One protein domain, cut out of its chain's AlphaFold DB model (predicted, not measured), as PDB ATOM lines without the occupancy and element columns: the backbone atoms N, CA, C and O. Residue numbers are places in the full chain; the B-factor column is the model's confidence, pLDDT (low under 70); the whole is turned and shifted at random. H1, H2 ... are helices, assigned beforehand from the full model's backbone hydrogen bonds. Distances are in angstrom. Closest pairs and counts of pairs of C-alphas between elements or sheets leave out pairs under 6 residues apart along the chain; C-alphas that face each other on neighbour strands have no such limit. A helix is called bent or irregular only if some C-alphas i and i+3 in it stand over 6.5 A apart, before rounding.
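What this domain is: This is residues 368 to 518 of the 660 residues of an uncharacterized protein of Polaribacter sp. L12M9 (UniProt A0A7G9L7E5). The model is an elongated body of helices in which the chain runs lengthwise four times: H1 one way, H2 then H3 back, H4 then H5 slanting the first way again, and the long, bent H6 back. In one half H1, H5 and the arm H6a pack on one another at steep angles, with H2 beside H6a; in the other half H4 packs nearly alongside the arm H6b, and H3 runs close by with looser contacts. The printed part has 151 residues with six named helices, H1 to H6 in chain order, and no named strand; the class is all helix. The whole is compact, with a radius of gyration of the C-alphas of 16.3 A, and spans 52 by 30 by 30 A.

How they stand to each other: Begin at residues 368 to 379, a stretch with no named element, and go on into H1, residues 380 to 401. Next come H2, residues 412 to 418, which is near H1, and H3, residues 420 to 433. H2 and H3 meet only through their link. H3 is close to H1 but not clearly touching, the closest C-alphas being those of Leu 384 and Phe 425, 7.3 A apart. H4, residues 438 to 454, touches H1 with residues 448 to 452 alone; look at the C-alphas of Leu 380 and Ser 448, the closest, 5.4 A apart. H5, residues 457 to 473, touches H1 at a steep tilt of 49 degrees, the same way, closest at the C-alphas of Ala 389 and Tyr 468, 4.8 A. H6, residues 485 to 516, is the hub, touching H1, H2, H4 and H5. By its hydrogen bonds it was assigned as one helix, but it is bent: C-alphas 499 and 502 are 7.5 A apart, and its arms H6a, residues 485 to 499, and H6b, residues 502 to 516, stand at a steep tilt of 50 degrees. H6a touches H5, opposite ways at 49 degrees, a steep tilt, with the C-alphas of Pro 457 and Lys 498 the closest at 5.6 A. H6a only just touches H1, with 3 pairs of C-alphas within 8 A, the closest being Ala 392 and Val 493 at 7.0 A. H2 touches H6a at the C-alphas of Asp 414 and His 496, the closest at 5.6 A. H4 and H6b touch at a shallow tilt of 26 degrees, opposite ways, closest at the C-alphas of Leu 445 and Leu 512, 5.8 A. H3 and H5 are apart. Every O i to N i+4 pair is within hydrogen-bond range in H1, H2, H3 and H6b; in H4 12 of 13 are, in H5 11 of 13 and in H6a 7 of 11.

Where its parts are: Find C-alpha 380 at (135.811, 94.953, 141.751); from there H1 runs 31.4 A to C-alpha 401 at (124.350, 122.645, 132.541). H2 measures 10.2 A, H3 20.4 A and H4 24.3 A. H5 is 23.2 A long and irregular, with C-alphas 459 and 462 7.6 A apart, and has a kink of 33 degrees near residue 464. H6a measures 23.4 A; H6b measures 20.9 A and ends at C-alpha 516, (134.552, 77.075, 143.404).

The domain as a whole: The two C-alphas farthest apart are those of Glu 404 and Lys 517, 52.9 A. The printed part has no cut. The link from H5 to H6a, 11 residues, is long. The mean pLDDT of the printed part is 85.1; look for values under 70 at residues 368 to 374, 376, 406, and 485 to 486.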
ATOM      1  N   ASN A 368     132.334 106.717 125.749       35.06
ATOM      2  CA  ASN A 368     133.799 106.789 125.626       35.06
ATOM      3  C   ASN A 368     134.539 106.491 126.946       35.06
ATOM      4  O   ASN A 368     135.736 106.208 126.915       35.06
ATOM      5  N   GLN A 369     133.849 106.480 128.096       40.47
ATOM      6  CA  GLN A 369     134.431 106.079 129.389       40.47
ATOM      7  C   GLN A 369     134.177 104.610 129.765       40.47
ATOM      8  O   GLN A 369     134.809 104.104 130.694       40.47
ATOM      9  N   PHE A 370     133.342 103.884 129.013       41.66
ATOM     10  CA  PHE A 370     133.037 102.467 129.257       41.66
ATOM     11  C   PHE A 370     133.721 101.498 128.291       41.66
ATOM     12  O   PHE A 370     133.278 100.363 128.115       41.66
ATOM     13  N   GLN A 371     134.866 101.882 127.720       43.03
ATOM     14  CA  GLN A 371     135.704 100.905 127.038       43.03
ATOM     15  C   GLN A 371     136.237  99.873 128.042       43.03
ATOM     16  O   GLN A 371     136.839 100.212 129.061       43.03
ATOM     17  N   TYR A 372     136.065  98.593 127.710       43.22
ATOM     18  CA  TYR A 372     136.543  97.422 128.460       43.22
ATOM     19  C   TYR A 372     138.035  97.517 128.868       43.22
ATOM     20  O   TYR A 372     138.457  96.916 129.856       43.22
ATOM     21  N   ASN A 373     138.826  98.331 128.159       50.94
ATOM     22  CA  ASN A 373     140.231  98.608 128.460       50.94
ATOM     23  C   ASN A 373     140.460  99.498 129.701       50.94
ATOM     24  O   ASN A 373     141.504  99.366 130.331       50.94
ATOM     25  N   VAL A 374     139.509 100.354 130.101       59.78
ATOM     26  CA  VAL A 374     139.674 101.308 131.225       59.78
ATOM     27  C   VAL A 374     139.644 100.613 132.595       59.78
ATOM     28  O   VAL A 374     140.264 101.077 133.555       59.78
ATOM     29  N   PHE A 375     138.951  99.474 132.698       70.38
ATOM     30  CA  PHE A 375     138.742  98.745 133.958       70.38
ATOM     31  C   PHE A 375     139.517  97.421 134.043       70.38
ATOM     32  O   PHE A 375     139.404  96.714 135.044       70.38
ATOM     33  N   LYS A 376     140.292  97.070 133.007       68.19
ATOM     34  CA  LYS A 376     140.930  95.751 132.852       68.19
ATOM     35  C   LYS A 376     141.842  95.374 134.024       68.19
ATOM     36  O   LYS A 376     141.857  94.213 134.424       68.19
ATOM     37  N   ASP A 377     142.530  96.359 134.597       76.94
ATOM     38  CA  ASP A 377     143.511  96.156 135.669       76.94
ATOM     39  C   ASP A 377     142.941  96.385 137.081       76.94
ATOM     40  O   ASP A 377     143.657  96.233 138.070       76.94
ATOM     41  N   LEU A 378     141.655  96.739 137.202       86.31
ATOM     42  CA  LEU A 378     141.027  97.024 138.494       86.31
ATOM     43  C   LEU A 378     140.365  95.788 139.101       86.31
ATOM     44  O   LEU A 378     139.769  94.949 138.413       86.31
ATOM     45  N   LEU A 379     140.415  95.723 140.430       91.62
ATOM     46  CA  LEU A 379     139.590  94.813 141.215       91.62
ATOM     47  C   LEU A 379     138.204  95.440 141.464       91.62
ATOM     48  O   LEU A 379     137.989  96.640 141.282       91.62
ATOM     49  N   LEU A 380     137.235  94.607 141.847       93.06
ATOM     50  CA  LEU A 380     135.811  94.953 141.751       93.06
ATOM     51  C   LEU A 380     135.345  96.148 142.590       93.06
ATOM     52  O   LEU A 380     134.399  96.818 142.186       93.06
ATOM     53  N   VAL A 381     135.972  96.438 143.732       93.75
ATOM     54  CA  VAL A 381     135.594  97.603 144.550       93.75
ATOM     55  C   VAL A 381     136.027  98.898 143.872       93.75
ATOM     56  O   VAL A 381     135.232  99.823 143.772       93.75
ATOM     57  N   GLU A 382     137.254  98.957 143.357       92.88
ATOM     58  CA  GLU A 382     137.772 100.146 142.664       92.88
ATOM     59  C   GLU A 382     137.042 100.394 141.347       92.88
ATOM     60  O   GLU A 382     136.745 101.536 141.005       92.88
ATOM     61  N   GLU A 383     136.714  99.329 140.616       91.44
ATOM     62  CA  GLU A 383     135.864  99.443 139.436       91.44
ATOM     63  C   GLU A 383     134.494 100.024 139.794       91.44
ATOM     64  O   GLU A 383     134.042 100.964 139.146       91.44
ATOM     65  N   LEU A 384     133.849  99.499 140.837       92.75
ATOM     66  CA  LEU A 384     132.540  99.968 141.279       92.75
ATOM     67  C   LEU A 384     132.575 101.449 141.681       92.75
ATOM     68  O   LEU A 384     131.704 102.214 141.277       92.75
ATOM     69  N   GLU A 385     133.603 101.871 142.415       94.31
ATOM     70  CA  GLU A 385     133.803 103.273 142.791       94.31
ATOM     71  C   GLU A 385     134.004 104.181 141.573       94.31
ATOM     72  O   GLU A 385     133.396 105.249 141.513       94.31
ATOM     73  N   LYS A 386     134.783 103.754 140.570       91.31
ATOM     74  CA  LYS A 386     134.942 104.520 139.323       91.31
ATOM     75  C   LYS A 386     133.640 104.630 138.535       91.31
ATOM     76  O   LYS A 386     133.318 105.713 138.064       91.31
ATOM     77  N   ARG A 387     132.868 103.544 138.419       90.94
ATOM     78  CA  ARG A 387     131.562 103.556 137.732       90.94
ATOM     79  C   ARG A 387     130.590 104.538 138.389       90.94
ATOM     80  O   ARG A 387     129.927 105.297 137.696       90.94
ATOM     81  N   ILE A 388     130.551 104.555 139.722       93.00
ATOM     82  CA  ILE A 388     129.716 105.491 140.485       93.00
ATOM     83  C   ILE A 388     130.203 106.928 140.320       93.00
ATOM     84  O   ILE A 388     129.384 107.832 140.224       93.00
ATOM     85  N   ALA A 389     131.517 107.157 140.297       91.38
ATOM     86  CA  ALA A 389     132.073 108.489 140.089       91.38
ATOM     87  C   ALA A 389     131.725 109.052 138.703       91.38
ATOM     88  O   ALA A 389     131.358 110.219 138.621       91.38
ATOM     89  N   ILE A 390     131.786 108.227 137.653       87.75
ATOM     90  CA  ILE A 390     131.386 108.600 136.285       87.75
ATOM     91  C   ILE A 390     129.922 109.039 136.261       87.75
ATOM     92  O   ILE A 390     129.636 110.175 135.890       87.75
ATOM     93  N   GLU A 391     129.023 108.189 136.761       90.38
ATOM     94  CA  GLU A 391     127.594 108.508 136.837       90.38
ATOM     95  C   GLU A 391     127.339 109.782 137.654       90.38
ATOM     96  O   GLU A 391     126.554 110.647 137.279       90.38
ATOM     97  N   ALA A 392     128.024 109.925 138.789       89.69
ATOM     98  CA  ALA A 392     127.880 111.084 139.656       89.69
ATOM     99  C   ALA A 392     128.299 112.385 138.968       89.69
ATOM    100  O   ALA A 392     127.630 113.405 139.129       89.69
ATOM    101  N   VAL A 393     129.403 112.363 138.222       88.50
ATOM    102  CA  VAL A 393     129.881 113.520 137.462       88.50
ATOM    103  C   VAL A 393     128.892 113.882 136.368       88.50
ATOM    104  O   VAL A 393     128.590 115.058 136.192       88.50
ATOM    105  N   GLU A 394     128.377 112.889 135.655       86.62
ATOM    106  CA  GLU A 394     127.412 113.112 134.589       86.62
ATOM    107  C   GLU A 394     126.098 113.682 135.120       86.62
ATOM    108  O   GLU A 394     125.644 114.728 134.661       86.62
ATOM    109  N   TYR A 395     125.526 113.052 136.146       86.44
ATOM    110  CA  TYR A 395     124.318 113.543 136.792       86.44
ATOM    111  C   TYR A 395     124.508 114.979 137.293       86.44
ATOM    112  O   TYR A 395     123.628 115.825 137.139       86.44
ATOM    113  N   ARG A 396     125.683 115.277 137.863       84.75
ATOM    114  CA  ARG A 396     126.024 116.623 138.319       84.75
ATOM    115  C   ARG A 396     126.092 117.622 137.167       84.75
ATOM    116  O   ARG A 396     125.479 118.677 137.287       84.75
ATOM    117  N   LYS A 397     126.788 117.292 136.075       83.75
ATOM    118  CA  LYS A 397     126.868 118.134 134.872       83.75
ATOM    119  C   LYS A 397     125.486 118.378 134.283       83.75
ATOM    120  O   LYS A 397     125.158 119.517 134.005       83.75
ATOM    121  N   ASN A 398     124.625 117.364 134.224       81.81
ATOM    122  CA  ASN A 398     123.255 117.543 133.745       81.81
ATOM    123  C   ASN A 398     122.445 118.499 134.633       81.81
ATOM    124  O   ASN A 398     121.724 119.354 134.123       81.81
ATOM    125  N   CYS A 399     122.585 118.406 135.959       79.75
ATOM    126  CA  CYS A 399     121.962 119.360 136.877       79.75
ATOM    127  C   CYS A 399     122.551 120.778 136.786       79.75
ATOM    128  O   CYS A 399     121.818 121.732 137.035       79.75
ATOM    129  N   ASP A 400     123.844 120.922 136.488       77.69
ATOM    130  CA  ASP A 400     124.521 122.221 136.400       77.69
ATOM    131  C   ASP A 400     124.270 122.897 135.027       77.69
ATOM    132  O   ASP A 400     123.888 124.067 134.976       77.69
ATOM    133  N   ASP A 401     124.406 122.153 133.925       78.19
ATOM    134  CA  ASP A 401     124.350 122.645 132.541       78.19
ATOM    135  C   ASP A 401     122.913 122.733 131.993       78.19
ATOM    136  O   ASP A 401     122.600 123.629 131.207       78.19
ATOM    137  N   TYR A 402     122.013 121.844 132.435       79.06
ATOM    138  CA  TYR A 402     120.620 121.760 131.964       79.06
ATOM    139  C   TYR A 402     119.594 122.010 133.077       79.06
ATOM    140  O   TYR A 402     118.495 121.448 133.061       79.06
ATOM    141  N   TRP A 403     119.924 122.881 134.034       72.75
ATOM    142  CA  TRP A 403     119.134 123.159 135.244       72.75
ATOM    143  C   TRP A 403     117.660 123.557 135.000       72.75
ATOM    144  O   TRP A 403     116.825 123.382 135.887       72.75
ATOM    145  N   GLU A 404     117.310 124.064 133.811       74.12
ATOM    146  CA  GLU A 404     115.923 124.389 133.427       74.12
ATOM    147  C   GLU A 404     115.050 123.143 133.186       74.12
ATOM    148  O   GLU A 404     113.824 123.207 133.288       74.12
ATOM    149  N   THR A 405     115.673 122.003 132.873       74.19
ATOM    150  CA  THR A 405     114.997 120.742 132.520       74.19
ATOM    151  C   THR A 405     115.352 119.585 133.456       74.19
ATOM    152  O   THR A 405     114.555 118.662 133.613       74.19
ATOM    153  N   TYR A 406     116.505 119.655 134.129       69.19
ATOM    154  CA  TYR A 406     116.983 118.658 135.080       69.19
ATOM    155  C   TYR A 406     116.875 119.162 136.519       69.19
ATOM    156  O   TYR A 406     117.525 120.126 136.916       69.19
ATOM    157  N   THR A 407     116.081 118.461 137.334       77.38
ATOM    158  CA  THR A 407     115.968 118.731 138.775       77.38
ATOM    159  C   THR A 407     116.741 117.692 139.576       77.38
ATOM    160  O   THR A 407     116.707 116.501 139.274       77.38
ATOM    161  N   PHE A 408     117.454 118.152 140.606       83.81
ATOM    162  CA  PHE A 408     118.223 117.277 141.486       83.81
ATOM    163  C   PHE A 408     117.287 116.393 142.331       83.81
ATOM    164  O   PHE A 408     116.554 116.896 143.185       83.81
ATOM    165  N   ASP A 409     117.357 115.080 142.127       85.81
ATOM    166  CA  ASP A 409     116.657 114.059 142.903       85.81
ATOM    167  C   ASP A 409     117.615 113.426 143.933       85.81
ATOM    168  O   ASP A 409     118.523 112.672 143.566       85.81
ATOM    169  N   PRO A 410     117.410 113.664 145.244       85.25
ATOM    170  CA  PRO A 410     118.259 113.113 146.299       85.25
ATOM    171  C   PRO A 410     118.127 111.591 146.484       85.25
ATOM    172  O   PRO A 410     118.833 111.027 147.318       85.25
ATOM    173  N   THR A 411     117.204 110.924 145.788       87.75
ATOM    174  CA  THR A 411     117.003 109.466 145.847       87.75
ATOM    175  C   THR A 411     117.497 108.729 144.606       87.75
ATOM    176  O   THR A 411     117.569 107.501 144.637       87.75
ATOM    177  N   TYR A 412     117.931 109.454 143.570       90.75
ATOM    178  CA  TYR A 412     118.417 108.894 142.307       90.75
ATOM    179  C   TYR A 412     119.480 107.804 142.505       90.75
ATOM    180  O   TYR A 412     119.350 106.684 142.017       90.75
ATOM    181  N   PHE A 413     120.515 108.089 143.301       91.44
ATOM    182  CA  PHE A 413     121.590 107.122 143.533       91.44
ATOM    183  C   PHE A 413     121.150 105.909 144.353       91.44
ATOM    184  O   PHE A 413     121.836 104.893 144.340       91.44
ATOM    185  N   ASP A 414     120.019 105.964 145.055       88.38
ATOM    186  CA  ASP A 414     119.493 104.791 145.747       88.38
ATOM    187  C   ASP A 414     118.943 103.755 144.758       88.38
ATOM    188  O   ASP A 414     119.261 102.564 144.849       88.38
ATOM    189  N   THR A 415     118.169 104.215 143.770       88.44
ATOM    190  CA  THR A 415     117.571 103.368 142.729       88.44
ATOM    191  C   THR A 415     118.600 102.949 141.686       88.44
ATOM    192  O   THR A 415     118.665 101.769 141.343       88.44
ATOM    193  N   PHE A 416     119.467 103.865 141.248       89.62
ATOM    194  CA  PHE A 416     120.533 103.572 140.288       89.62
ATOM    195  C   PHE A 416     121.505 102.505 140.812       89.62
ATOM    196  O   PHE A 416     121.801 101.529 140.119       89.62
ATOM    197  N   ILE A 417     121.977 102.646 142.061       90.94
ATOM    198  CA  ILE A 417     122.968 101.722 142.632       90.94
ATOM    199  C   ILE A 417     122.373 100.320 142.825       90.94
ATOM    200  O   ILE A 417     123.043  99.327 142.546       90.94
ATOM    201  N   SER A 418     121.126 100.225 143.288       86.31
ATOM    202  CA  SER A 418     120.460  98.938 143.531       86.31
ATOM    203  C   SER A 418     119.865  98.289 142.273       86.31
ATOM    204  O   SER A 418     119.596  97.086 142.282       86.31
ATOM    205  N   GLY A 419     119.679  99.057 141.196       85.56
ATOM    206  CA  GLY A 419     119.140  98.613 139.913       85.56
ATOM    207  C   GLY A 419     120.208  98.498 138.826       85.56
ATOM    208  O   GLY A 419     120.844  97.452 138.670       85.56
ATOM    209  N   ASP A 420     120.375  99.564 138.047       81.25
ATOM    210  CA  ASP A 420     121.163  99.553 136.809       81.25
ATOM    211  C   ASP A 420     122.635  99.237 137.062       81.25
ATOM    212  O   ASP A 420     123.187  98.316 136.450       81.25
ATOM    213  N   LEU A 421     123.253  99.902 138.041       86.19
ATOM    214  CA  LEU A 421     124.648  99.652 138.390       86.19
ATOM    215  C   LEU A 421     124.874  98.210 138.854       86.19
ATOM    216  O   LEU A 421     125.892  97.607 138.516       86.19
ATOM    217  N   TYR A 422     123.932  97.641 139.608       85.56
ATOM    218  CA  TYR A 422     124.016  96.258 140.070       85.56
ATOM    219  C   TYR A 422     124.014  95.265 138.900       85.56
ATOM    220  O   TYR A 422     124.840  94.348 138.857       85.56
ATOM    221  N   ASN A 423     123.144  95.474 137.910       77.81
ATOM    222  CA  ASN A 423     123.091  94.635 136.712       77.81
ATOM    223  C   ASN A 423     124.361  94.774 135.860       77.81
ATOM    224  O   ASN A 423     124.943  93.767 135.445       77.81
ATOM    225  N   VAL A 424     124.820  96.010 135.644       79.00
ATOM    226  CA  VAL A 424     126.057  96.300 134.905       79.00
ATOM    227  C   VAL A 424     127.262  95.655 135.588       79.00
ATOM    228  O   VAL A 424     128.077  95.019 134.923       79.00
ATOM    229  N   PHE A 425     127.350  95.748 136.916       86.75
ATOM    230  CA  PHE A 425     128.412  95.134 137.710       86.75
ATOM    231  C   PHE A 425     128.462  93.610 137.539       86.75
ATOM    232  O   PHE A 425     129.529  93.051 137.283       86.75
ATOM    233  N   LEU A 426     127.315  92.927 137.627       85.00
ATOM    234  CA  LEU A 426     127.249  91.475 137.432       85.00
ATOM    235  C   LEU A 426     127.697  91.068 136.026       85.00
ATOM    236  O   LEU A 426     128.517  90.160 135.879       85.00
ATOM    237  N   ASN A 427     127.185  91.748 135.000       78.19
ATOM    238  CA  ASN A 427     127.539  91.465 133.612       78.19
ATOM    239  C   ASN A 427     129.033  91.703 133.353       78.19
ATOM    240  O   ASN A 427     129.680  90.870 132.717       78.19
ATOM    241  N   ALA A 428     129.604  92.776 133.910       78.75
ATOM    242  CA  ALA A 428     131.027  93.079 133.795       78.75
ATOM    243  C   ALA A 428     131.913  91.967 134.383       78.75
ATOM    244  O   ALA A 428     132.931  91.618 133.784       78.75
ATOM    245  N   ILE A 429     131.509  91.357 135.506       85.06
ATOM    246  CA  ILE A 429     132.227  90.207 136.073       85.06
ATOM    247  C   ILE A 429     132.201  89.027 135.101       85.06
ATOM    248  O   ILE A 429     133.254  88.453 134.828       85.06
ATOM    249  N   TYR A 430     131.027  88.671 134.564       81.88
ATOM    250  CA  TYR A 430     130.892  87.535 133.646       81.88
ATOM    251  C   TYR A 430     131.702  87.721 132.364       81.88
ATOM    252  O   TYR A 430     132.426  86.809 131.966       81.88
ATOM    253  N   GLU A 431     131.642  88.903 131.757       79.25
ATOM    254  CA  GLU A 431     132.429  89.205 130.562       79.25
ATOM    255  C   GLU A 431     133.934  89.260 130.859       79.25
ATOM    256  O   GLU A 431     134.729  88.888 129.998       79.25
ATOM    257  N   ARG A 432     134.359  89.650 132.072       81.62
ATOM    258  CA  ARG A 432     135.780  89.620 132.471       81.62
ATOM    259  C   ARG A 432     136.314  88.211 132.686       81.62
ATOM    260  O   ARG A 432     137.450  87.943 132.314       81.62
ATOM    261  N   ILE A 433     135.528  87.312 133.275       83.25
ATOM    262  CA  ILE A 433     135.990  85.943 133.557       83.25
ATOM    263  C   ILE A 433     135.889  85.010 132.342       83.25
ATOM    264  O   ILE A 433     136.612  84.021 132.285       83.25
ATOM    265  N   LYS A 434     135.027  85.316 131.363       80.94
ATOM    266  CA  LYS A 434     134.774  84.500 130.161       80.94
ATOM    267  C   LYS A 434     136.029  84.130 129.346       80.94
ATOM    268  O   LYS A 434     136.130  82.962 128.975       80.94
ATOM    269  N   PRO A 435     136.981  85.044 129.059       80.44
ATOM    270  CA  PRO A 435     138.200  84.696 128.325       80.44
ATOM    271  C   PRO A 435     139.310  84.078 129.197       80.44
ATOM    272  O   PRO A 435     140.324  83.648 128.652       80.44
ATOM    273  N   LEU A 436     139.163  84.058 130.526       81.12
ATOM    274  CA  LEU A 436     140.229  83.671 131.457       81.12
ATOM    275  C   LEU A 436     140.251  82.160 131.721       81.12
ATOM    276  O   LEU A 436     139.234  81.471 131.637       81.12
ATOM    277  N   ASN A 437     141.416  81.624 132.088       85.38
ATOM    278  CA  ASN A 437     141.514  80.240 132.559       85.38
ATOM    279  C   ASN A 437     141.111  80.107 134.045       85.38
ATOM    280  O   ASN A 437     141.081  81.088 134.786       85.38
ATOM    281  N   ASP A 438     140.829  78.888 134.515       85.25
ATOM    282  CA  ASP A 438     140.325  78.659 135.883       85.25
ATOM    283  C   ASP A 438     141.260  79.195 136.981       85.25
ATOM    284  O   ASP A 438     140.802  79.674 138.022       85.25
ATOM    285  N   PHE A 439     142.577  79.164 136.761       87.00
ATOM    286  CA  PHE A 439     143.538  79.724 137.707       87.00
ATOM    287  C   PHE A 439     143.409  81.252 137.802       87.00
ATOM    288  O   PHE A 439     143.355  81.806 138.904       87.00
ATOM    289  N   GLU A 440     143.313  81.929 136.659       87.31
ATOM    290  CA  GLU A 440     143.134  83.381 136.569       87.31
ATOM    291  C   GLU A 440     141.790  83.828 137.146       87.31
ATOM    292  O   GLU A 440     141.755  84.781 137.926       87.31
ATOM    293  N   ILE A 441     140.708  83.100 136.847       89.50
ATOM    294  CA  ILE A 441     139.375  83.370 137.402       89.50
ATOM    295  C   ILE A 441     139.412  83.255 138.929       89.50
ATOM    296  O   ILE A 441     138.978  84.171 139.635       89.50
ATOM    297  N   ASN A 442     139.983  82.166 139.462       89.81
ATOM    298  CA  ASN A 442     140.093  81.968 140.905       89.81
ATOM    299  C   ASN A 442     140.901  83.086 141.574       89.81
ATOM    300  O   ASN A 442     140.504  83.597 142.625       89.81
ATOM    301  N   LYS A 443     142.037  83.464 140.971       91.81
ATOM    302  CA  LYS A 443     142.911  84.534 141.465       91.81
ATOM    303  C   LYS A 443     142.165  85.866 141.495       91.81
ATOM    304  O   LYS A 443     142.114  86.499 142.548       91.81
ATOM    305  N   TYR A 444     141.552  86.264 140.382       92.75
ATOM    306  CA  TYR A 444     140.835  87.533 140.252       92.75
ATOM    307  C   TYR A 444     139.656  87.647 141.228       92.75
ATOM    308  O   TYR A 444     139.558  88.627 141.971       92.75
ATOM    309  N   LEU A 445     138.791  86.629 141.286       93.81
ATOM    310  CA  LEU A 445     137.623  86.639 142.170       93.81
ATOM    311  C   LEU A 445     138.031  86.590 143.649       93.81
ATOM    312  O   LEU A 445     137.442  87.288 144.473       93.81
ATOM    313  N   THR A 446     139.070  85.825 144.005       93.19
ATOM    314  CA  THR A 446     139.580  85.782 145.388       93.19
ATOM    315  C   THR A 446     140.164  87.127 145.814       93.19
ATOM    316  O   THR A 446     139.872  87.599 146.915       93.19
ATOM    317  N   LEU A 447     140.966  87.764 144.952       93.88
ATOM    318  CA  LEU A 447     141.510  89.097 145.215       93.88
ATOM    319  C   LEU A 447     140.388  90.130 145.356       93.88
ATOM    320  O   LEU A 447     140.399  90.900 146.311       93.88
ATOM    321  N   SER A 448     139.381  90.080 144.485       94.44
ATOM    322  CA  SER A 448     138.237  90.993 144.532       94.44
ATOM    323  C   SER A 448     137.376  90.805 145.787       94.44
ATOM    324  O   SER A 448     137.046  91.780 146.455       94.44
ATOM    325  N   VAL A 449     137.080  89.565 146.203       94.88
ATOM    326  CA  VAL A 449     136.374  89.302 147.476       94.88
ATOM    327  C   VAL A 449     137.182  89.800 148.679       94.88
ATOM    328  O   VAL A 449     136.624  90.359 149.625       94.88
ATOM    329  N   ASN A 450     138.506  89.632 148.664       94.06
ATOM    330  CA  ASN A 450     139.363  90.182 149.714       94.06
ATOM    331  C   ASN A 450     139.423  91.716 149.669       94.06
ATOM    332  O   ASN A 450     139.536  92.355 150.722       94.06
ATOM    333  N   GLN A 451     139.280  92.320 148.488       95.31
ATOM    334  CA  GLN A 451     139.181  93.766 148.345       95.31
ATOM    335  C   GLN A 451     137.962  94.302 149.102       95.31
ATOM    336  O   GLN A 451     138.131  95.200 149.917       95.31
ATOM    337  N   PHE A 452     136.783  93.678 148.997       94.75
ATOM    338  CA  PHE A 452     135.592  94.077 149.773       94.75
ATOM    339  C   PHE A 452     135.788  94.062 151.304       94.75
ATOM    340  O   PHE A 452     135.057  94.735 152.032       94.75
ATOM    341  N   LYS A 453     136.775  93.318 151.826       91.31
ATOM    342  CA  LYS A 453     137.122  93.314 153.262       91.31
ATOM    343  C   LYS A 453     138.070  94.449 153.650       91.31
ATOM    344  O   LYS A 453     138.047  94.911 154.788       91.31
ATOM    345  N   THR A 454     138.937  94.862 152.731       91.19
ATOM    346  CA  THR A 454     139.990  95.858 152.983       91.19
ATOM    347  C   THR A 454     139.556  97.268 152.584       91.19
ATOM    348  O   THR A 454     139.884  98.226 153.282       91.19
ATOM    349  N   HIS A 455     138.758  97.377 151.523       93.38
ATOM    350  CA  HIS A 455     138.260  98.593 150.887       93.38
ATOM    351  C   HIS A 455     136.826  98.892 151.349       93.38
ATOM    352  O   HIS A 455     135.887  98.927 150.561       93.38
ATOM    353  N   THR A 456     136.629  99.043 152.660       93.50
ATOM    354  CA  THR A 456     135.300  99.335 153.217       93.50
ATOM    355  C   THR A 456     134.904 100.796 152.969       93.50
ATOM    356  O   THR A 456     135.782 101.667 152.995       93.50
ATOM    357  N   PRO A 457     133.598 101.127 152.864       93.25
ATOM    358  CA  PRO A 457     133.152 102.507 152.631       93.25
ATOM    359  C   PRO A 457     133.654 103.521 153.670       93.25
ATOM    360  O   PRO A 457     133.818 104.704 153.390       93.25
ATOM    361  N   THR A 458     133.923 103.064 154.895       89.88
ATOM    362  CA  THR A 458     134.508 103.885 155.965       89.88
ATOM    363  C   THR A 458     135.957 104.289 155.703       89.88
ATOM    364  O   THR A 458     136.362 105.359 156.137       89.88
ATOM    365  N   LYS A 459     136.735 103.452 155.008       91.94
ATOM    366  CA  LYS A 459     138.157 103.690 154.721       91.94
ATOM    367  C   LYS A 459     138.381 104.397 153.386       91.94
ATOM    368  O   LYS A 459     139.423 105.012 153.209       91.94
ATOM    369  N   ARG A 460     137.416 104.306 152.464       94.06
ATOM    370  CA  ARG A 460     137.547 104.800 151.084       94.06
ATOM    371  C   ARG A 460     136.795 106.084 150.762       94.06
ATOM    372  O   ARG A 460     136.848 106.539 149.630       94.06
ATOM    373  N   ALA A 461     136.171 106.714 151.755       91.75
ATOM    374  CA  ALA A 461     135.444 107.966 151.548       91.75
ATOM    375  C   ALA A 461     136.321 109.082 150.944       91.75
ATOM    376  O   ALA A 461     135.892 109.754 150.011       91.75
ATOM    377  N   GLU A 462     137.547 109.269 151.445       90.88
ATOM    378  CA  GLU A 462     138.472 110.280 150.900       90.88
ATOM    379  C   GLU A 462     139.012 109.899 149.521       90.88
ATOM    380  O   GLU A 462     139.184 110.757 148.662       90.88
ATOM    381  N   GLU A 463     139.230 108.609 149.284       92.38
ATOM    382  CA  GLU A 463     139.698 108.123 147.990       92.38
ATOM    383  C   GLU A 463     138.622 108.289 146.910       92.38
ATOM    384  O   GLU A 463     138.905 108.771 145.821       92.38
ATOM    385  N   PHE A 464     137.357 108.017 147.232       94.06
ATOM    386  CA  PHE A 464     136.250 108.255 146.310       94.06
ATOM    387  C   PHE A 464     136.081 109.733 145.950       94.06
ATOM    388  O   PHE A 464     135.785 110.043 144.800       94.06
ATOM    389  N   LYS A 465     136.312 110.662 146.889       92.88
ATOM    390  CA  LYS A 465     136.316 112.098 146.563       92.88
ATOM    391  C   LYS A 465     137.392 112.437 145.532       92.88
ATOM    392  O   LYS A 465     137.115 113.238 144.646       92.88
ATOM    393  N   ARG A 466     138.580 111.826 145.627       90.38
ATOM    394  CA  ARG A 466     139.649 111.987 144.626       90.38
ATOM    395  C   ARG A 466     139.236 111.400 143.281       90.38
ATOM    396  O   ARG A 466     139.320 112.098 142.284       90.38
ATOM    397  N   ILE A 467     138.686 110.183 143.266       91.31
ATOM    398  CA  ILE A 467     138.185 109.546 142.036       91.31
ATOM    399  C   ILE A 467     137.119 110.424 141.366       91.31
ATOM    400  O   ILE A 467     137.190 110.658 140.163       91.31
ATOM    401  N   TYR A 468     136.149 110.932 142.131       91.50
ATOM    402  CA  TYR A 468     135.117 111.837 141.624       91.50
ATOM    403  C   TYR A 468     135.723 113.121 141.055       91.50
ATOM    404  O   TYR A 468     135.382 113.517 139.946       91.50
ATOM    405  N   HIS A 469     136.641 113.744 141.794       88.62
ATOM    406  CA  HIS A 469     137.327 114.955 141.366       88.62
ATOM    407  C   HIS A 469     138.085 114.739 140.050       88.62
ATOM    408  O   HIS A 469     137.875 115.476 139.089       88.62
ATOM    409  N   ASP A 470     138.900 113.691 139.968       87.50
ATOM    410  CA  ASP A 470     139.683 113.374 138.773       87.50
ATOM    411  C   ASP A 470     138.772 113.047 137.581       87.50
ATOM    412  O   ASP A 470     139.052 113.442 136.451       87.50
ATOM    413  N   THR A 471     137.637 112.387 137.835       88.38
ATOM    414  CA  THR A 471     136.624 112.097 136.808       88.38
ATOM    415  C   THR A 471     135.917 113.365 136.325       88.38
ATOM    416  O   THR A 471     135.631 113.487 135.136       88.38
ATOM    417  N   TYR A 472     135.657 114.326 137.218       85.81
ATOM    418  CA  TYR A 472     134.997 115.590 136.881       85.81
ATOM    419  C   TYR A 472     135.864 116.454 135.963       85.81
ATOM    420  O   TYR A 472     135.364 116.995 134.972       85.81
ATOM    421  N   TRP A 473     137.160 116.544 136.277       81.94
ATOM    422  CA  TRP A 473     138.114 117.397 135.568       81.94
ATOM    423  C   TRP A 473     138.728 116.760 134.318       81.94
ATOM    424  O   TRP A 473     139.262 117.491 133.485       81.94
ATOM    425  N   TYR A 474     138.623 115.438 134.141       79.94
ATOM    426  CA  TYR A 474     139.140 114.736 132.963       79.94
ATOM    427  C   TYR A 474     138.674 115.378 131.633       79.94
ATOM    428  O   TYR A 474     137.489 115.694 131.491       79.94
ATOM    429  N   PRO A 475     139.562 115.538 130.623       76.62
ATOM    430  CA  PRO A 475     140.969 115.110 130.574       76.62
ATOM    431  C   PRO A 475     141.963 116.110 131.188       76.62
ATOM    432  O   PRO A 475     143.173 115.912 131.087       76.62
ATOM    433  N   ASN A 476     141.480 117.191 131.796       74.62
ATOM    434  CA  ASN A 476     142.324 118.224 132.380       74.62
ATOM    435  C   ASN A 476     142.834 117.807 133.763       74.62
ATOM    436  O   ASN A 476     142.153 117.124 134.527       74.62
ATOM    437  N   TYR A 477     144.039 118.264 134.101       80.81
ATOM    438  CA  TYR A 477     144.580 118.119 135.445       80.81
ATOM    439  C   TYR A 477     144.155 119.307 136.310       80.81
ATOM    440  O   TYR A 477     144.440 120.455 135.967       80.81
ATOM    441  N   MET A 478     143.532 119.018 137.450       83.62
ATOM    442  CA  MET A 478     143.233 119.996 138.492       83.62
ATOM    443  C   MET A 478     143.738 119.464 139.836       83.62
ATOM    444  O   MET A 478     143.678 118.262 140.094       83.62
ATOM    445  N   GLU A 479     144.273 120.331 140.697       87.25
ATOM    446  CA  GLU A 479     144.766 119.913 142.014       87.25
ATOM    447  C   GLU A 479     143.598 119.654 142.978       87.25
ATOM    448  O   GLU A 479     142.774 120.535 143.224       87.25
ATOM    449  N   TYR A 480     143.548 118.452 143.559       86.62
ATOM    450  CA  TYR A 480     142.519 118.088 144.533       86.62
ATOM    451  C   TYR A 480     142.685 118.852 145.854       86.62
ATOM    452  O   TYR A 480     143.666 118.659 146.578       86.62
ATOM    453  N   ASN A 481     141.673 119.641 146.227       85.00
ATOM    454  CA  ASN A 481     141.598 120.305 147.527       85.00
ATOM    455  C   ASN A 481     140.430 119.746 148.370       85.00
ATOM    456  O   ASN A 481     139.264 119.977 148.033       85.00
ATOM    457  N   PRO A 482     140.695 119.071 149.507       76.62
ATOM    458  CA  PRO A 482     139.657 118.423 150.315       76.62
ATOM    459  C   PRO A 482     138.668 119.400 150.973       76.62
ATOM    460  O   PRO A 482     137.552 119.003 151.313       76.62
ATOM    461  N   ASN A 483     139.029 120.679 151.118       76.56
ATOM    462  CA  ASN A 483     138.227 121.679 151.830       76.56
ATOM    463  C   ASN A 483     137.276 122.489 150.923       76.56
ATOM    464  O   ASN A 483     136.620 123.413 151.404       76.56
ATOM    465  N   GLN A 484     137.183 122.171 149.627       75.88
ATOM    466  CA  GLN A 484     136.273 122.859 148.707       75.88
ATOM    467  C   GLN A 484     134.804 122.463 148.916       75.88
ATOM    468  O   GLN A 484     134.480 121.317 149.230       75.88
ATOM    469  N   TYR A 485     133.898 123.430 148.722       69.19
ATOM    470  CA  TYR A 485     132.453 123.249 148.906       69.19
ATOM    471  C   TYR A 485     131.867 122.162 147.991       69.19
ATOM    472  O   TYR A 485     130.996 121.401 148.416       69.19
ATOM    473  N   GLU A 486     132.381 122.051 146.767       66.75
ATOM    474  CA  GLU A 486     131.967 121.076 145.749       66.75
ATOM    475  C   GLU A 486     132.134 119.617 146.218       66.75
ATOM    476  O   GLU A 486     131.370 118.745 145.807       66.75
ATOM    477  N   ASN A 487     133.001 119.355 147.208       75.50
ATOM    478  CA  ASN A 487     133.168 118.031 147.821       75.50
ATOM    479  C   ASN A 487     131.952 117.559 148.639       75.50
ATOM    480  O   ASN A 487     131.927 116.414 149.097       75.50
ATOM    481  N   LYS A 488     130.925 118.395 148.842       82.31
ATOM    482  CA  LYS A 488     129.670 117.975 149.487       82.31
ATOM    483  C   LYS A 488     128.849 117.028 148.613       82.31
ATOM    484  O   LYS A 488     128.185 116.142 149.148       82.31
ATOM    485  N   TYR A 489     128.907 117.190 147.292       88.69
ATOM    486  CA  TYR A 489     128.167 116.348 146.354       88.69
ATOM    487  C   TYR A 489     128.649 114.883 146.341       88.69
ATOM    488  O   TYR A 489     127.827 113.998 146.589       88.69
ATOM    489  N   PRO A 490     129.954 114.572 146.199       90.88
ATOM    490  CA  PRO A 490     130.420 113.189 146.292       90.88
ATOM    491  C   PRO A 490     130.139 112.556 147.664       90.88
ATOM    492  O   PRO A 490     129.937 111.349 147.740       90.88
ATOM    493  N   VAL A 491     130.038 113.335 148.750       91.12
ATOM    494  CA  VAL A 491     129.610 112.814 150.067       91.12
ATOM    495  C   VAL A 491     128.146 112.357 150.053       91.12
ATOM    496  O   VAL A 491     127.820 111.347 150.683       91.12
ATOM    497  N   HIS A 492     127.268 113.062 149.333       91.06
ATOM    498  CA  HIS A 492     125.882 112.636 149.135       91.06
ATOM    499  C   HIS A 492     125.820 111.302 148.378       91.06
ATOM    500  O   HIS A 492     125.219 110.354 148.880       91.06
ATOM    501  N   VAL A 493     126.522 111.185 147.248       93.62
ATOM    502  CA  VAL A 493     126.593 109.935 146.469       93.62
ATOM    503  C   VAL A 493     127.173 108.791 147.308       93.62
ATOM    504  O   VAL A 493     126.614 107.693 147.370       93.62
ATOM    505  N   TRP A 494     128.251 109.067 148.049       94.69
ATOM    506  CA  TRP A 494     128.920 108.086 148.904       94.69
ATOM    507  C   TRP A 494     128.012 107.516 149.998       94.69
ATOM    508  O   TRP A 494     128.145 106.350 150.375       94.69
ATOM    509  N   LYS A 495     127.059 108.309 150.506       94.88
ATOM    510  CA  LYS A 495     126.056 107.835 151.467       94.88
ATOM    511  C   LYS A 495     125.219 106.696 150.877       94.88
ATOM    512  O   LYS A 495     125.024 105.693 151.561       94.88
ATOM    513  N   HIS A 496     124.761 106.830 149.632       94.44
ATOM    514  CA  HIS A 496     123.984 105.787 148.954       94.44
ATOM    515  C   HIS A 496     124.853 104.570 148.642       94.44
ATOM    516  O   HIS A 496     124.476 103.448 148.977       94.44
ATOM    517  N   TYR A 497     126.072 104.783 148.141       94.62
ATOM    518  CA  TYR A 497     127.027 103.692 147.936       94.62
ATOM    519  C   TYR A 497     127.267 102.869 149.207       94.62
ATOM    520  O   TYR A 497     127.190 101.640 149.190       94.62
ATOM    521  N   LYS A 498     127.490 103.539 150.343       95.25
ATOM    522  CA  LYS A 498     127.687 102.882 151.638       95.25
ATOM    523  C   LYS A 498     126.493 102.012 152.043       95.25
ATOM    524  O   LYS A 498     126.715 100.948 152.620       95.25
ATOM    525  N   ASN A 499     125.264 102.441 151.756       93.81
ATOM    526  CA  ASN A 499     124.054 101.685 152.092       93.81
ATOM    527  C   ASN A 499     123.926 100.398 151.265       93.81
ATOM    528  O   ASN A 499     123.461  99.385 151.782       93.81
ATOM    529  N   HIS A 500     124.392 100.421 150.014       94.44
ATOM    530  CA  HIS A 500     124.298  99.291 149.086       94.44
ATOM    531  C   HIS A 500     125.582  98.457 148.990       94.44
ATOM    532  O   HIS A 500     125.583  97.412 148.352       94.44
ATOM    533  N   PHE A 501     126.677  98.841 149.652       95.44
ATOM    534  CA  PHE A 501     127.973  98.145 149.564       95.44
ATOM    535  C   PHE A 501     127.887  96.634 149.834       95.44
ATOM    536  O   PHE A 501     128.542  95.826 149.173       95.44
ATOM    537  N   GLN A 502     127.051  96.241 150.800       94.19
ATOM    538  CA  GLN A 502     126.874  94.841 151.176       94.19
ATOM    539  C   GLN A 502     126.229  94.007 150.051       94.19
ATOM    540  O   GLN A 502     126.602  92.849 149.882       94.19
ATOM    541  N   LEU A 503     125.362  94.608 149.224       94.25
ATOM    542  CA  LEU A 503     124.740  93.963 148.060       94.25
ATOM    543  C   LEU A 503     125.800  93.469 147.058       94.25
ATOM    544  O   LEU A 503     125.784  92.315 146.632       94.25
ATOM    545  N   PHE A 504     126.767  94.327 146.723       95.44
ATOM    546  CA  PHE A 504     127.847  94.007 145.782       95.44
ATOM    547  C   PHE A 504     128.845  93.003 146.357       95.44
ATOM    548  O   PHE A 504     129.332  92.118 145.644       95.44
ATOM    549  N   LYS A 505     129.120  93.103 147.661       95.44
ATOM    550  CA  LYS A 505     129.959  92.138 148.368       95.44
ATOM    551  C   LYS A 505     129.351  90.737 148.315       95.44
ATOM    552  O   LYS A 505     130.037  89.801 147.912       95.44
ATOM    553  N   GLU A 506     128.074  90.600 148.665       94.31
ATOM    554  CA  GLU A 506     127.365  89.314 148.645       94.31
ATOM    555  C   GLU A 506     127.281  88.735 147.233       94.31
ATOM    556  O   GLU A 506     127.522  87.546 147.036       94.31
ATOM    557  N   ALA A 507     127.000  89.571 146.231       92.62
ATOM    558  CA  ALA A 507     127.008  89.155 144.833       92.62
ATOM    559  C   ALA A 507     128.371  88.588 144.406       92.62
ATOM    560  O   ALA A 507     128.440  87.505 143.823       92.62
ATOM    561  N   THR A 508     129.459  89.273 144.755       93.50
ATOM    562  CA  THR A 508     130.823  88.840 144.422       93.50
ATOM    563  C   THR A 508     131.209  87.554 145.160       93.50
ATOM    564  O   THR A 508     131.795  86.644 144.570       93.50
ATOM    565  N   GLU A 509     130.854  87.442 146.443       94.06
ATOM    566  CA  GLU A 509     131.063  86.230 147.240       94.06
ATOM    567  C   GLU A 509     130.297  85.039 146.646       94.06
ATOM    568  O   GLU A 509     130.869  83.956 146.511       94.06
ATOM    569  N   ASN A 510     129.049  85.242 146.214       92.88
ATOM    570  CA  ASN A 510     128.245  84.215 145.552       92.88
ATOM    571  C   ASN A 510     128.871  83.757 144.229       92.88
ATOM    572  O   ASN A 510     128.980  82.554 144.005       92.88
ATOM    573  N   ILE A 511     129.359  84.682 143.397       91.06
ATOM    574  CA  ILE A 511     130.047  84.342 142.142       91.06
ATOM    575  C   ILE A 511     131.313  83.520 142.419       91.06
ATOM    576  O   ILE A 511     131.529  82.490 141.783       91.06
ATOM    577  N   LEU A 512     132.132  83.903 143.408       92.50
ATOM    578  CA  LEU A 512     133.309  83.113 143.791       92.50
ATOM    579  C   LEU A 512     132.925  81.708 144.280       92.50
ATOM    580  O   LEU A 512     133.623  80.739 143.982       92.50
ATOM    581  N   GLN A 513     131.831  81.576 145.033       91.12
ATOM    582  CA  GLN A 513     131.343  80.269 145.481       91.12
ATOM    583  C   GLN A 513     130.834  79.420 144.318       91.12
ATOM    584  O   GLN A 513     131.126  78.226 144.268       91.12
ATOM    585  N   ASP A 514     130.115  80.017 143.374       88.38
ATOM    586  CA  ASP A 514     129.644  79.331 142.175       88.38
ATOM    587  C   ASP A 514     130.822  78.866 141.309       88.38
ATOM    588  O   ASP A 514     130.815  77.734 140.822       88.38
ATOM    589  N   PHE A 515     131.883  79.673 141.212       89.88
ATOM    590  CA  PHE A 515     133.132  79.281 140.562       89.88
ATOM    591  C   PHE A 515     133.799  78.099 141.277       89.88
ATOM    592  O   PHE A 515     134.081  77.076 140.659       89.88
ATOM    593  N   LYS A 516     133.969  78.172 142.605       87.56
ATOM    594  CA  LYS A 516     134.552  77.075 143.404       87.56
ATOM    595  C   LYS A 516     133.740  75.779 143.341       87.56
ATOM    596  O   LYS A 516     134.304  74.700 143.489       87.56
ATOM    597  N   LYS A 517     132.427  75.873 143.115       85.44
ATOM    598  CA  LYS A 517     131.524  74.730 142.899       85.44
ATOM    599  C   LYS A 517     131.541  74.205 141.456       85.44
ATOM    600  O   LYS A 517     130.805  73.267 141.156       85.44
ATOM    601  N   GLY A 518     132.330  74.803 140.562       77.94
ATOM    602  CA  GLY A 518     132.391  74.441 139.145       77.94
ATOM    603  C   GLY A 518     131.108  74.765 138.375       77.94
ATOM    604  O   GLY A 518     130.814  74.130 137.362       77.94
TER     605      GLY A 518